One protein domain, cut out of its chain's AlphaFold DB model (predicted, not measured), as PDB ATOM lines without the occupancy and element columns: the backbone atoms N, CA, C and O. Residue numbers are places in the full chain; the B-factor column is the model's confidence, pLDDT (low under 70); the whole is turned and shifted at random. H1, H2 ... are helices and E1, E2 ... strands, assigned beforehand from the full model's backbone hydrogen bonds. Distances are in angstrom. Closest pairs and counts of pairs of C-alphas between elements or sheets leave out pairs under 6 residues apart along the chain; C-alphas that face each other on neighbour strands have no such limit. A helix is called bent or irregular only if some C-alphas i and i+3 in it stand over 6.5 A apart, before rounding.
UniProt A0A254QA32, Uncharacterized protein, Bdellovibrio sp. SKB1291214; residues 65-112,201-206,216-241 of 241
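What this domain is: This is residues 65 to 112, 201 to 206 and 216 to 241 of the 241 residues of an uncharacterized protein of Bdellovibrio sp. SKB1291214 (UniProt A0A254QA32). A four-stranded sheet forms a wall with two helices side by side over one face and its other face bare. H1 covers the E3 and E4 half and H2 the E1 and E2 half, both along the strands. The 80 printed residues have two named helices and four named strands, in the order H1 H2 E1 E2 E3 E4; the antiparallel sheet runs E1 - E2 - E3 - E4, and the class is mixed. The whole is compact, with a radius of gyration of the C-alphas of 11.6 A, and spans 33 by 24 by 19 A.

Where its parts are: E1 is residues 204 to 206, E2 216 to 221, 17.1 A long, E3 224 to 229, 16.9 A long, and E4 237 to 240, ending at C-alpha 240 (82.556, -21.591, 16.324). H1, residues 66 to 83, is 26.3 A long and begins at C-alpha 66 (70.983, -43.187, 13.396). H2, residues 98 to 109, is 13.9 A long. H1 is only just irregular, C-alphas 74 and 77 being 6.7 A apart; H2 is irregular, C-alphas 104 and 107 being 7.5 A apart.

How they stand to each other: E2, E3 and E4 form a meander, each strand the antiparallel neighbour of the one before. N 206 and O 218 of E1 and E2 are 2.9 A apart, N 226 and O 219 of the hairpin E2 and E3 2.8 A, and N 239 and O 227 of the hairpin E3 and E4 2.8 A, within hydrogen-bond range. H1 and H2 are on the same face, making two layers, helices on one face of a sheet. H1, at a height over the sheet of 9.2 A, is over E3 and E4; the closest C-alphas of H1 and E4, Cys 82 and Cys 240, are 5.7 A apart. H2, at a height of 10.0 A, is over E2 and only just over E1, where 3 of its C-alphas fall; the closest C-alphas of H2 and E2, Phe 109 and His 221, are 8.0 A apart. H1 and H2 are near each other, with 7 pairs of C-alphas within 10 A. O i to N i+4 pairs are within range in 12 of 14 cases in H1 and 5 of 8 in H2.

The domain as a whole: The C-alphas of Pro 66 and Gly 202 are the two farthest apart, 33.8 A. Residues 113 to 200 and 207 to 215 are not printed, with C-alpha gaps of 9.3 A and 8.5 A. The link from H1 to H2, residues 84 to 97, is long. Mean pLDDT of the printed part is 89.9, and no printed residue is under 70.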
ATOM      1  N   SER A  65      72.486 -44.052   8.819       74.62
ATOM      2  CA  SER A  65      72.970 -44.240  10.202       74.62
ATOM      3  C   SER A  65      72.239 -43.360  11.245       74.62
ATOM      4  O   SER A  65      72.332 -42.134  11.161       74.62
ATOM      5  N   PRO A  66      71.568 -43.933  12.271       83.31
ATOM      6  CA  PRO A  66      70.983 -43.187  13.396       83.31
ATOM      7  C   PRO A  66      71.980 -42.311  14.166       83.31
ATOM      8  O   PRO A  66      71.654 -41.181  14.523       83.31
ATOM      9  N   ALA A  67      73.205 -42.801  14.370       86.69
ATOM     10  CA  ALA A  67      74.247 -42.079  15.102       86.69
ATOM     11  C   ALA A  67      74.701 -40.809  14.362       86.69
ATOM     12  O   ALA A  67      74.951 -39.775  14.980       86.69
ATOM     13  N   LEU A  68      74.746 -40.858  13.026       84.56
ATOM     14  CA  LEU A  68      75.085 -39.696  12.201       84.56
ATOM     15  C   LEU A  68      74.057 -38.569  12.361       84.56
ATOM     16  O   LEU A  68      74.413 -37.400  12.480       84.56
ATOM     17  N   PHE A  69      72.775 -38.916  12.400       86.81
ATOM     18  CA  PHE A  69      71.716 -37.932  12.611       86.81
ATOM     19  C   PHE A  69      71.670 -37.390  14.023       86.81
ATOM     20  O   PHE A  69      71.357 -36.217  14.196       86.81
ATOM     21  N   GLU A  70      71.978 -38.203  15.031       88.81
ATOM     22  CA  GLU A  70      72.121 -37.707  16.396       88.81
ATOM     23  C   GLU A  70      73.246 -36.666  16.466       88.81
ATOM     24  O   GLU A  70      73.039 -35.563  16.979       88.81
ATOM     25  N   ALA A  71      74.398 -36.963  15.856       89.62
ATOM     26  CA  ALA A  71      75.503 -36.018  15.740       89.62
ATOM     27  C   ALA A  71      75.086 -34.742  14.985       89.62
ATOM     28  O   ALA A  71      75.383 -33.632  15.434       89.62
ATOM     29  N   TRP A  72      74.342 -34.870  13.884       87.38
ATOM     30  CA  TRP A  72      73.874 -33.721  13.107       87.38
ATOM     31  C   TRP A  72      72.835 -32.876  13.849       87.38
ATOM     32  O   TRP A  72      72.966 -31.656  13.932       87.38
ATOM     33  N   SER A  73      71.847 -33.517  14.467       89.38
ATOM     34  CA  SER A  73      70.798 -32.871  15.263       89.38
ATOM     35  C   SER A  73      71.364 -32.142  16.476       89.38
ATOM     36  O   SER A  73      70.831 -31.110  16.877       89.38
ATOM     37  N   LYS A  74      72.465 -32.646  17.042       92.19
ATOM     38  CA  LYS A  74      73.201 -31.979  18.117       92.19
ATOM     39  C   LYS A  74      73.959 -30.743  17.628       92.19
ATOM     40  O   LYS A  74      73.976 -29.735  18.326       92.19
ATOM     41  N   ASN A  75      74.598 -30.811  16.459       92.25
ATOM     42  CA  ASN A  75      75.477 -29.747  15.965       92.25
ATOM     43  C   ASN A  75      74.750 -28.655  15.161       92.25
ATOM     44  O   ASN A  75      75.204 -27.513  15.152       92.25
ATOM     45  N   ALA A  76      73.634 -28.949  14.492       89.88
ATOM     46  CA  ALA A  76      72.926 -27.955  13.684       89.88
ATOM     47  C   ALA A  76      72.432 -26.739  14.506       89.88
ATOM     48  O   ALA A  76      72.668 -25.612  14.070       89.88
ATOM     49  N   PRO A  77      71.836 -26.890  15.708       92.31
ATOM     50  CA  PRO A  77      71.447 -25.743  16.534       92.31
ATOM     51  C   PRO A  77      72.634 -24.864  16.955       92.31
ATOM     52  O   PRO A  77      72.523 -23.640  16.945       92.31
ATOM     53  N   LEU A  78      73.793 -25.476  17.235       94.69
ATOM     54  CA  LEU A  78      75.017 -24.758  17.615       94.69
ATOM     55  C   LEU A  78      75.527 -23.846  16.491       94.69
ATOM     56  O   LEU A  78      76.093 -22.789  16.765       94.69
ATOM     57  N   MET A  79      75.287 -24.211  15.227       94.88
ATOM     58  CA  MET A  79      75.547 -23.334  14.083       94.88
ATOM     59  C   MET A  79      74.694 -22.064  14.148       94.88
ATOM     60  O   MET A  79      75.202 -20.967  13.924       94.88
ATOM     61  N   GLY A  80      73.408 -22.216  14.476       94.44
ATOM     62  CA  GLY A  80      72.464 -21.107  14.604       94.44
ATOM     63  C   GLY A  80      72.864 -20.146  15.710       94.44
ATOM     64  O   GLY A  80      72.924 -18.940  15.487       94.44
ATOM     65  N   GLU A  81      73.229 -20.684  16.872       95.75
ATOM     66  CA  GLU A  81      73.731 -19.903  18.005       95.75
ATOM     67  C   GLU A  81      75.044 -19.183  17.676       95.75
ATOM     68  O   GLU A  81      75.182 -17.988  17.939       95.75
ATOM     69  N   CYS A  82      75.993 -19.892  17.057       96.50
ATOM     70  CA  CYS A  82      77.286 -19.340  16.669       96.50
ATOM     71  C   CYS A  82      77.120 -18.153  15.716       96.50
ATOM     72  O   CYS A  82      77.545 -17.028  16.008       96.50
ATOM     73  N   LEU A  83      76.465 -18.402  14.583       95.88
ATOM     74  CA  LEU A  83      76.328 -17.434  13.505       95.88
ATOM     75  C   LEU A  83      75.268 -16.369  13.821       95.88
ATOM     76  O   LEU A  83      75.322 -15.285  13.258       95.88
ATOM     77  N   GLY A  84      74.359 -16.617  14.767       95.12
ATOM     78  CA  GLY A  84      73.227 -15.730  15.046       95.12
ATOM     79  C   GLY A  84      72.136 -15.831  13.979       95.12
ATOM     80  O   GLY A  84      71.521 -14.824  13.636       95.12
ATOM     81  N   ILE A  85      71.922 -17.033  13.440       94.06
ATOM     82  CA  ILE A  85      70.997 -17.294  12.332       94.06
ATOM     83  C   ILE A  85      69.888 -18.259  12.741       94.06
ATOM     84  O   ILE A  85      70.032 -19.059  13.666       94.06
ATOM     85  N   VAL A  86      68.787 -18.232  11.992       92.06
ATOM     86  CA  VAL A  86      67.728 -19.231  12.127       92.06
ATOM     87  C   VAL A  86      68.120 -20.473  11.334       92.06
ATOM     88  O   VAL A  86      68.213 -20.433  10.106       92.06
ATOM     89  N   VAL A  87      68.334 -21.570  12.055       90.88
ATOM     90  CA  VAL A  87      68.628 -22.901  11.512       90.88
ATOM     91  C   VAL A  87      67.353 -23.730  11.555       90.88
ATOM     92  O   VAL A  87      66.728 -23.869  12.606       90.88
ATOM     93  N   THR A  88      66.971 -24.309  10.418       88.25
ATOM     94  CA  THR A  88      65.899 -25.312  10.397       88.25
ATOM     95  C   THR A  88      66.441 -26.627  10.961       88.25
ATOM     96  O   THR A  88      67.461 -27.099  10.457       88.25
ATOM     97  N   PRO A  89      65.805 -27.243  11.973       84.31
ATOM     98  CA  PRO A  89      66.255 -28.529  12.488       84.31
ATOM     99  C   PRO A  89      66.313 -29.575  11.369       84.31
ATOM    100  O   PRO A  89      65.362 -29.663  10.583       84.31
ATOM    101  N   PRO A  90      67.394 -30.364  11.282       83.69
ATOM    102  CA  PRO A  90      67.460 -31.427  10.301       83.69
ATOM    103  C   PRO A  90      66.403 -32.488  10.594       83.69
ATOM    104  O   PRO A  90      66.119 -32.829  11.742       83.69
ATOM    105  N   THR A  91      65.827 -33.025   9.532       82.50
ATOM    106  CA  THR A  91      64.890 -34.143   9.579       82.50
ATOM    107  C   THR A  91      65.606 -35.437   9.218       82.50
ATOM    108  O   THR A  91      66.649 -35.425   8.569       82.50
ATOM    109  N   ALA A  92      65.031 -36.577   9.602       74.06
ATOM    110  CA  ALA A  92      65.601 -37.885   9.279       74.06
ATOM    111  C   ALA A  92      65.601 -38.206   7.768       74.06
ATOM    112  O   ALA A  92      66.121 -39.234   7.340       74.06
ATOM    113  N   GLN A  93      64.963 -37.355   6.963       71.88
ATOM    114  CA  GLN A  93      64.901 -37.442   5.509       71.88
ATOM    115  C   GLN A  93      65.900 -36.508   4.822       71.88
ATOM    116  O   GLN A  93      66.072 -36.616   3.611       71.88
ATOM    117  N   ASP A  94      66.531 -35.588   5.557       73.62
ATOM    118  CA  ASP A  94      67.531 -34.699   4.981       73.62
ATOM    119  C   ASP A  94      68.839 -35.469   4.770       73.62
ATOM    120  O   ASP A  94      69.348 -36.141   5.671       73.62
ATOM    121  N   ASP A  95      69.384 -35.375   3.560       72.25
ATOM    122  CA  ASP A  95      70.702 -35.901   3.254       72.25
ATOM    123  C   ASP A  95      71.794 -34.942   3.748       72.25
ATOM    124  O   ASP A  95      71.659 -33.720   3.699       72.25
ATOM    125  N   LEU A  96      72.930 -35.489   4.195       72.44
ATOM    126  CA  LEU A  96      74.170 -34.725   4.411       72.44
ATOM    127  C   LEU A  96      74.862 -34.449   3.063       72.44
ATOM    128  O   LEU A  96      76.049 -34.715   2.860       72.44
ATOM    129  N   ALA A  97      74.070 -33.941   2.123       79.69
ATOM    130  CA  ALA A  97      74.499 -33.351   0.870       79.69
ATOM    131  C   ALA A  97      74.288 -31.830   0.935       79.69
ATOM    132  O   ALA A  97      73.664 -31.292   1.857       79.69
ATOM    133  N   ILE A  98      74.790 -31.108  -0.066       76.88
ATOM    134  CA  ILE A  98      74.638 -29.649  -0.118       76.88
ATOM    135  C   ILE A  98      73.171 -29.194  -0.136       76.88
ATOM    136  O   ILE A  98      72.840 -28.121   0.367       76.88
ATOM    137  N   THR A  99      72.269 -30.010  -0.676       80.25
ATOM    138  CA  THR A  99      70.821 -29.771  -0.668       80.25
ATOM    139  C   THR A  99      70.267 -29.685   0.750       80.25
ATOM    140  O   THR A  99      69.578 -28.716   1.068       80.25
ATOM    141  N   GLY A 100      70.624 -30.630   1.623       81.88
ATOM    142  CA  GLY A 100      70.262 -30.584   3.038       81.88
ATOM    143  C   GLY A 100      70.901 -29.401   3.767       81.88
ATOM    144  O   GLY A 100      70.206 -28.649   4.452       81.88
ATOM    145  N   LEU A 101      72.202 -29.165   3.564       83.31
ATOM    146  CA  LEU A 101      72.919 -28.075   4.239       83.31
ATOM    147  C   LEU A 101      72.373 -26.689   3.858       83.31
ATOM    148  O   LEU A 101      72.116 -25.857   4.727       83.31
ATOM    149  N   SER A 102      72.143 -26.449   2.565       86.00
ATOM    150  CA  SER A 102      71.583 -25.185   2.072       86.00
ATOM    151  C   SER A 102      70.158 -24.957   2.571       86.00
ATOM    152  O   SER A 102      69.836 -23.847   2.991       86.00
ATOM    153  N   LYS A 103      69.314 -25.998   2.610       86.75
ATOM    154  CA  LYS A 103      67.944 -25.924   3.145       86.75
ATOM    155  C   LYS A 103      67.916 -25.433   4.593       86.75
ATOM    156  O   LYS A 103      67.054 -24.629   4.940       86.75
ATOM    157  N   ILE A 104      68.862 -25.882   5.413       86.88
ATOM    158  CA  ILE A 104      68.923 -25.553   6.841       86.88
ATOM    159  C   ILE A 104      69.168 -24.059   7.079       86.88
ATOM    160  O   ILE A 104      68.552 -23.483   7.979       86.88
ATOM    161  N   VAL A 105      70.024 -23.430   6.267       91.00
ATOM    162  CA  VAL A 105      70.436 -22.023   6.429       91.00
ATOM    163  C   VAL A 105      69.649 -21.038   5.561       91.00
ATOM    164  O   VAL A 105      69.719 -19.829   5.789       91.00
ATOM    165  N   ARG A 106      68.880 -21.528   4.578       90.06
ATOM    166  CA  ARG A 106      68.209 -20.718   3.542       90.06
ATOM    167  C   ARG A 106      67.349 -19.586   4.095       90.06
ATOM    168  O   ARG A 106      67.297 -18.522   3.490       90.06
ATOM    169  N   ALA A 107      66.698 -19.795   5.242       92.19
ATOM    170  CA  ALA A 107      65.861 -18.777   5.878       92.19
ATOM    171  C   ALA A 107      66.636 -17.489   6.208       92.19
ATOM    172  O   ALA A 107      66.058 -16.407   6.165       92.19
ATOM    173  N   THR A 108      67.933 -17.610   6.512       93.75
ATOM    174  CA  THR A 108      68.791 -16.467   6.850       93.75
ATOM    175  C   THR A 108      69.741 -16.100   5.715       93.75
ATOM    176  O   THR A 108      69.884 -14.921   5.416       93.75
ATOM    177  N   PHE A 109      70.350 -17.083   5.047       94.19
ATOM    178  CA  PHE A 109      71.335 -16.829   3.986       94.19
ATOM    179  C   PHE A 109      70.678 -16.352   2.678       94.19
ATOM    180  O   PHE A 109      71.295 -15.662   1.866       94.19
ATOM    181  N   GLY A 110      69.397 -16.675   2.482       93.56
ATOM    182  CA  GLY A 110      68.659 -16.387   1.260       93.56
ATOM    183  C   GLY A 110      68.881 -17.442   0.179       93.56
ATOM    184  O   GLY A 110      69.258 -18.584   0.444       93.56
ATOM    185  N   GLU A 111      68.600 -17.062  -1.065       92.94
ATOM    186  CA  GLU A 111      68.756 -17.940  -2.226       92.94
ATOM    187  C   GLU A 111      70.228 -18.148  -2.594       92.94
ATOM    188  O   GLU A 111      71.065 -17.262  -2.411       92.94
ATOM    189  N   VAL A 112      70.534 -19.315  -3.161       93.12
ATOM    190  CA  VAL A 112      71.857 -19.597  -3.730       93.12
ATOM    191  C   VAL A 112      72.045 -18.743  -4.984       93.12
ATOM    192  O   VAL A 112      71.261 -18.847  -5.926       93.12
ATOM    193  N   ASN A 201      72.448 -12.905   0.509       93.25
ATOM    194  CA  ASN A 201      72.725 -11.983   1.607       93.25
ATOM    195  C   ASN A 201      74.226 -11.762   1.869       93.25
ATOM    196  O   ASN A 201      74.587 -11.104   2.842       93.25
ATOM    197  N   GLY A 202      75.103 -12.261   0.990       92.19
ATOM    198  CA  GLY A 202      76.559 -12.139   1.130       92.19
ATOM    199  C   GLY A 202      77.196 -13.218   2.006       92.19
ATOM    200  O   GLY A 202      78.390 -13.144   2.281       92.19
ATOM    201  N   ASP A 203      76.410 -14.212   2.417       95.62
ATOM    202  CA  ASP A 203      76.870 -15.375   3.167       95.62
ATOM    203  C   ASP A 203      77.483 -16.427   2.241       95.62
ATOM    204  O   ASP A 203      77.146 -16.517   1.053       95.62
ATOM    205  N   GLU A 204      78.357 -17.262   2.793       94.88
ATOM    206  CA  GLU A 204      78.995 -18.343   2.047       94.88
ATOM    207  C   GLU A 204      79.037 -19.651   2.837       94.88
ATOM    208  O   GLU A 204      79.117 -19.688   4.069       94.88
ATOM    209  N   ILE A 205      79.023 -20.750   2.090       95.19
ATOM    210  CA  ILE A 205      79.376 -22.074   2.589       95.19
ATOM    211  C   ILE A 205      80.477 -22.630   1.702       95.19
ATOM    212  O   ILE A 205      80.281 -22.825   0.505       95.19
ATOM    213  N   ASN A 206      81.615 -22.945   2.308       95.19
ATOM    214  CA  ASN A 206      82.676 -23.725   1.690       95.19
ATOM    215  C   ASN A 206      82.589 -25.147   2.235       95.19
ATOM    216  O   ASN A 206      82.621 -25.328   3.448       95.19
ATOM    217  N   SER A 216      83.351 -32.145   5.280       94.50
ATOM    218  CA  SER A 216      83.605 -30.961   6.104       94.50
ATOM    219  C   SER A 216      82.968 -29.733   5.487       94.50
ATOM    220  O   SER A 216      82.811 -29.663   4.270       94.50
ATOM    221  N   PHE A 217      82.636 -28.739   6.303       95.19
ATOM    222  CA  PHE A 217      82.167 -27.452   5.801       95.19
ATOM    223  C   PHE A 217      82.517 -26.299   6.736       95.19
ATOM    224  O   PHE A 217      82.771 -26.480   7.927       95.19
ATOM    225  N   ILE A 218      82.526 -25.100   6.168       95.75
ATOM    226  CA  ILE A 218      82.668 -23.818   6.839       95.75
ATOM    227  C   ILE A 218      81.532 -22.936   6.333       95.75
ATOM    228  O   ILE A 218      81.492 -22.608   5.149       95.75
ATOM    229  N   ALA A 219      80.625 -22.561   7.224       95.62
ATOM    230  CA  ALA A 219      79.612 -21.545   6.970       95.62
ATOM    231  C   ALA A 219      80.087 -20.213   7.554       95.62
ATOM    232  O   ALA A 219      80.601 -20.192   8.676       95.62
ATOM    233  N   SER A 220      79.917 -19.113   6.821       96.06
ATOM    234  CA  SER A 220      80.219 -17.777   7.330       96.06
ATOM    235  C   SER A 220      79.016 -16.845   7.222       96.06
ATOM    236  O   SER A 220      78.265 -16.887   6.249       96.06
ATOM    237  N   HIS A 221      78.815 -16.043   8.270       95.81
ATOM    238  CA  HIS A 221      77.748 -15.047   8.362       95.81
ATOM    239  C   HIS A 221      78.231 -13.864   9.195       95.81
ATOM    240  O   HIS A 221      78.695 -14.045  10.322       95.81
ATOM    241  N   LEU A 222      78.141 -12.651   8.641       93.12
ATOM    242  CA  LEU A 222      78.524 -11.402   9.320       93.12
ATOM    243  C   LEU A 222      79.914 -11.454   9.996       93.12
ATOM    244  O   LEU A 222      80.110 -10.933  11.094       93.12
ATOM    245  N   GLY A 223      80.888 -12.094   9.339       92.12
ATOM    246  CA  GLY A 223      82.271 -12.204   9.821       92.12
ATOM    247  C   GLY A 223      82.520 -13.273  10.890       92.12
ATOM    248  O   GLY A 223      83.647 -13.378  11.367       92.12
ATOM    249  N   LYS A 224      81.508 -14.065  11.257       96.38
ATOM    250  CA  LYS A 224      81.655 -15.263  12.095       96.38
ATOM    251  C   LYS A 224      81.768 -16.514  11.240       96.38
ATOM    252  O   LYS A 224      81.218 -16.553  10.138       96.38
ATOM    253  N   TYR A 225      82.403 -17.552  11.778       95.94
ATOM    254  CA  TYR A 225      82.624 -18.809  11.075       95.94
ATOM    255  C   TYR A 225      82.191 -20.004  11.917       95.94
ATOM    256  O   TYR A 225      82.611 -20.185  13.057       95.94
ATOM    257  N   TYR A 226      81.410 -20.889  11.314       96.56
ATOM    258  CA  TYR A 226      81.082 -22.184  11.886       96.56
ATOM    259  C   TYR A 226      81.703 -23.277  11.030       96.56
ATOM    260  O   TYR A 226      81.381 -23.408   9.851       96.56
ATOM    261  N   ARG A 227      82.626 -24.041  11.613       96.38
ATOM    262  CA  ARG A 227      83.376 -25.094  10.923       96.38
ATOM    263  C   ARG A 227      82.993 -26.449  11.486       96.38
ATOM    264  O   ARG A 227      83.036 -26.609  12.699       96.38
ATOM    265  N   CYS A 228      82.730 -27.416  10.618       94.88
ATOM    266  CA  CYS A 228      82.579 -28.822  10.975       94.88
ATOM    267  C   CYS A 228      83.549 -29.694  10.172       94.88
ATOM    268  O   CYS A 228      83.721 -29.487   8.969       94.88
ATOM    269  N   SER A 229      84.144 -30.684  10.830       94.31
ATOM    270  CA  SER A 229      84.916 -31.773  10.226       94.31
ATOM    271  C   SER A 229      84.246 -33.118  10.495       94.31
ATOM    272  O   SER A 229      83.459 -33.240  11.438       94.31
ATOM    273  N   ASP A 230      84.553 -34.117   9.665       92.62
ATOM    274  CA  ASP A 230      84.001 -35.475   9.754       92.62
ATOM    275  C   ASP A 230      82.461 -35.506   9.781       92.62
ATOM    276  O   ASP A 230      81.846 -36.339  10.452       92.62
ATOM    277  N   ALA A 231      81.839 -34.574   9.051       90.75
ATOM    278  CA  ALA A 231      80.396 -34.362   8.974       90.75
ATOM    279  C   ALA A 231      79.635 -35.535   8.335       90.75
ATOM    280  O   ALA A 231      78.423 -35.638   8.493       90.75
ATOM    281  N   ASP A 232      80.336 -36.449   7.669       88.38
ATOM    282  CA  ASP A 232      79.811 -37.699   7.131       88.38
ATOM    283  C   ASP A 232      79.881 -38.872   8.131       88.38
ATOM    284  O   ASP A 232      79.560 -40.007   7.771       88.38
ATOM    285  N   SER A 233      80.272 -38.621   9.387       89.12
ATOM    286  CA  SER A 233      80.430 -39.642  10.428       89.12
ATOM    287  C   SER A 233      79.835 -39.243  11.788       89.12
ATOM    288  O   SER A 233      79.586 -38.076  12.077       89.12
ATOM    289  N   GLU A 234      79.672 -40.223  12.680       88.94
ATOM    290  CA  GLU A 234      79.290 -39.997  14.088       88.94
ATOM    291  C   GLU A 234      80.335 -39.199  14.894       88.94
ATOM    292  O   GLU A 234      80.043 -38.714  15.985       88.94
ATOM    293  N   LYS A 235      81.551 -39.043  14.354       91.62
ATOM    294  CA  LYS A 235      82.649 -38.275  14.959       91.62
ATOM    295  C   LYS A 235      82.619 -36.796  14.582       91.62
ATOM    296  O   LYS A 235      83.574 -36.090  14.895       91.62
ATOM    297  N   MET A 236      81.550 -36.342  13.926       93.00
ATOM    298  CA  MET A 236      81.360 -34.953  13.530       93.00
ATOM    299  C   MET A 236      81.715 -33.996  14.670       93.00
ATOM    300  O   MET A 236      81.100 -34.006  15.741       93.00
ATOM    301  N   ALA A 237      82.699 -33.144  14.403       94.31
ATOM    302  CA  ALA A 237      83.202 -32.162  15.344       94.31
ATOM    303  C   ALA A 237      83.038 -30.771  14.748       94.31
ATOM    304  O   ALA A 237      83.522 -30.501  13.648       94.31
ATOM    305  N   CYS A 238      82.365 -29.887  15.481       95.62
ATOM    306  CA  CYS A 238      82.109 -28.529  15.033       95.62
ATOM    307  C   CYS A 238      82.656 -27.492  16.019       95.62
ATOM    308  O   CYS A 238      82.677 -27.706  17.231       95.62
ATOM    309  N   SER A 239      83.099 -26.354  15.487       96.44
ATOM    310  CA  SER A 239      83.666 -25.238  16.241       96.44
ATOM    311  C   SER A 239      83.153 -23.905  15.707       96.44
ATOM    312  O   SER A 239      83.095 -23.707  14.490       96.44
ATOM    313  N   CYS A 240      82.856 -22.987  16.622       95.62
ATOM    314  CA  CYS A 240      82.556 -21.591  16.324       95.62
ATOM    315  C   CYS A 240      83.834 -20.751  16.442       95.62
ATOM    316  O   CYS A 240      84.530 -20.871  17.452       95.62
ATOM    317  N   ASN A 241      84.125 -19.922  15.436       88.69
ATOM    318  CA  ASN A 241      85.242 -18.974  15.415       88.69
ATOM    319  C   ASN A 241      84.769 -17.562  15.060       88.69
ATOM    320  O   ASN A 241      83.849 -17.432  14.216       88.69
TER     321      ASN A 241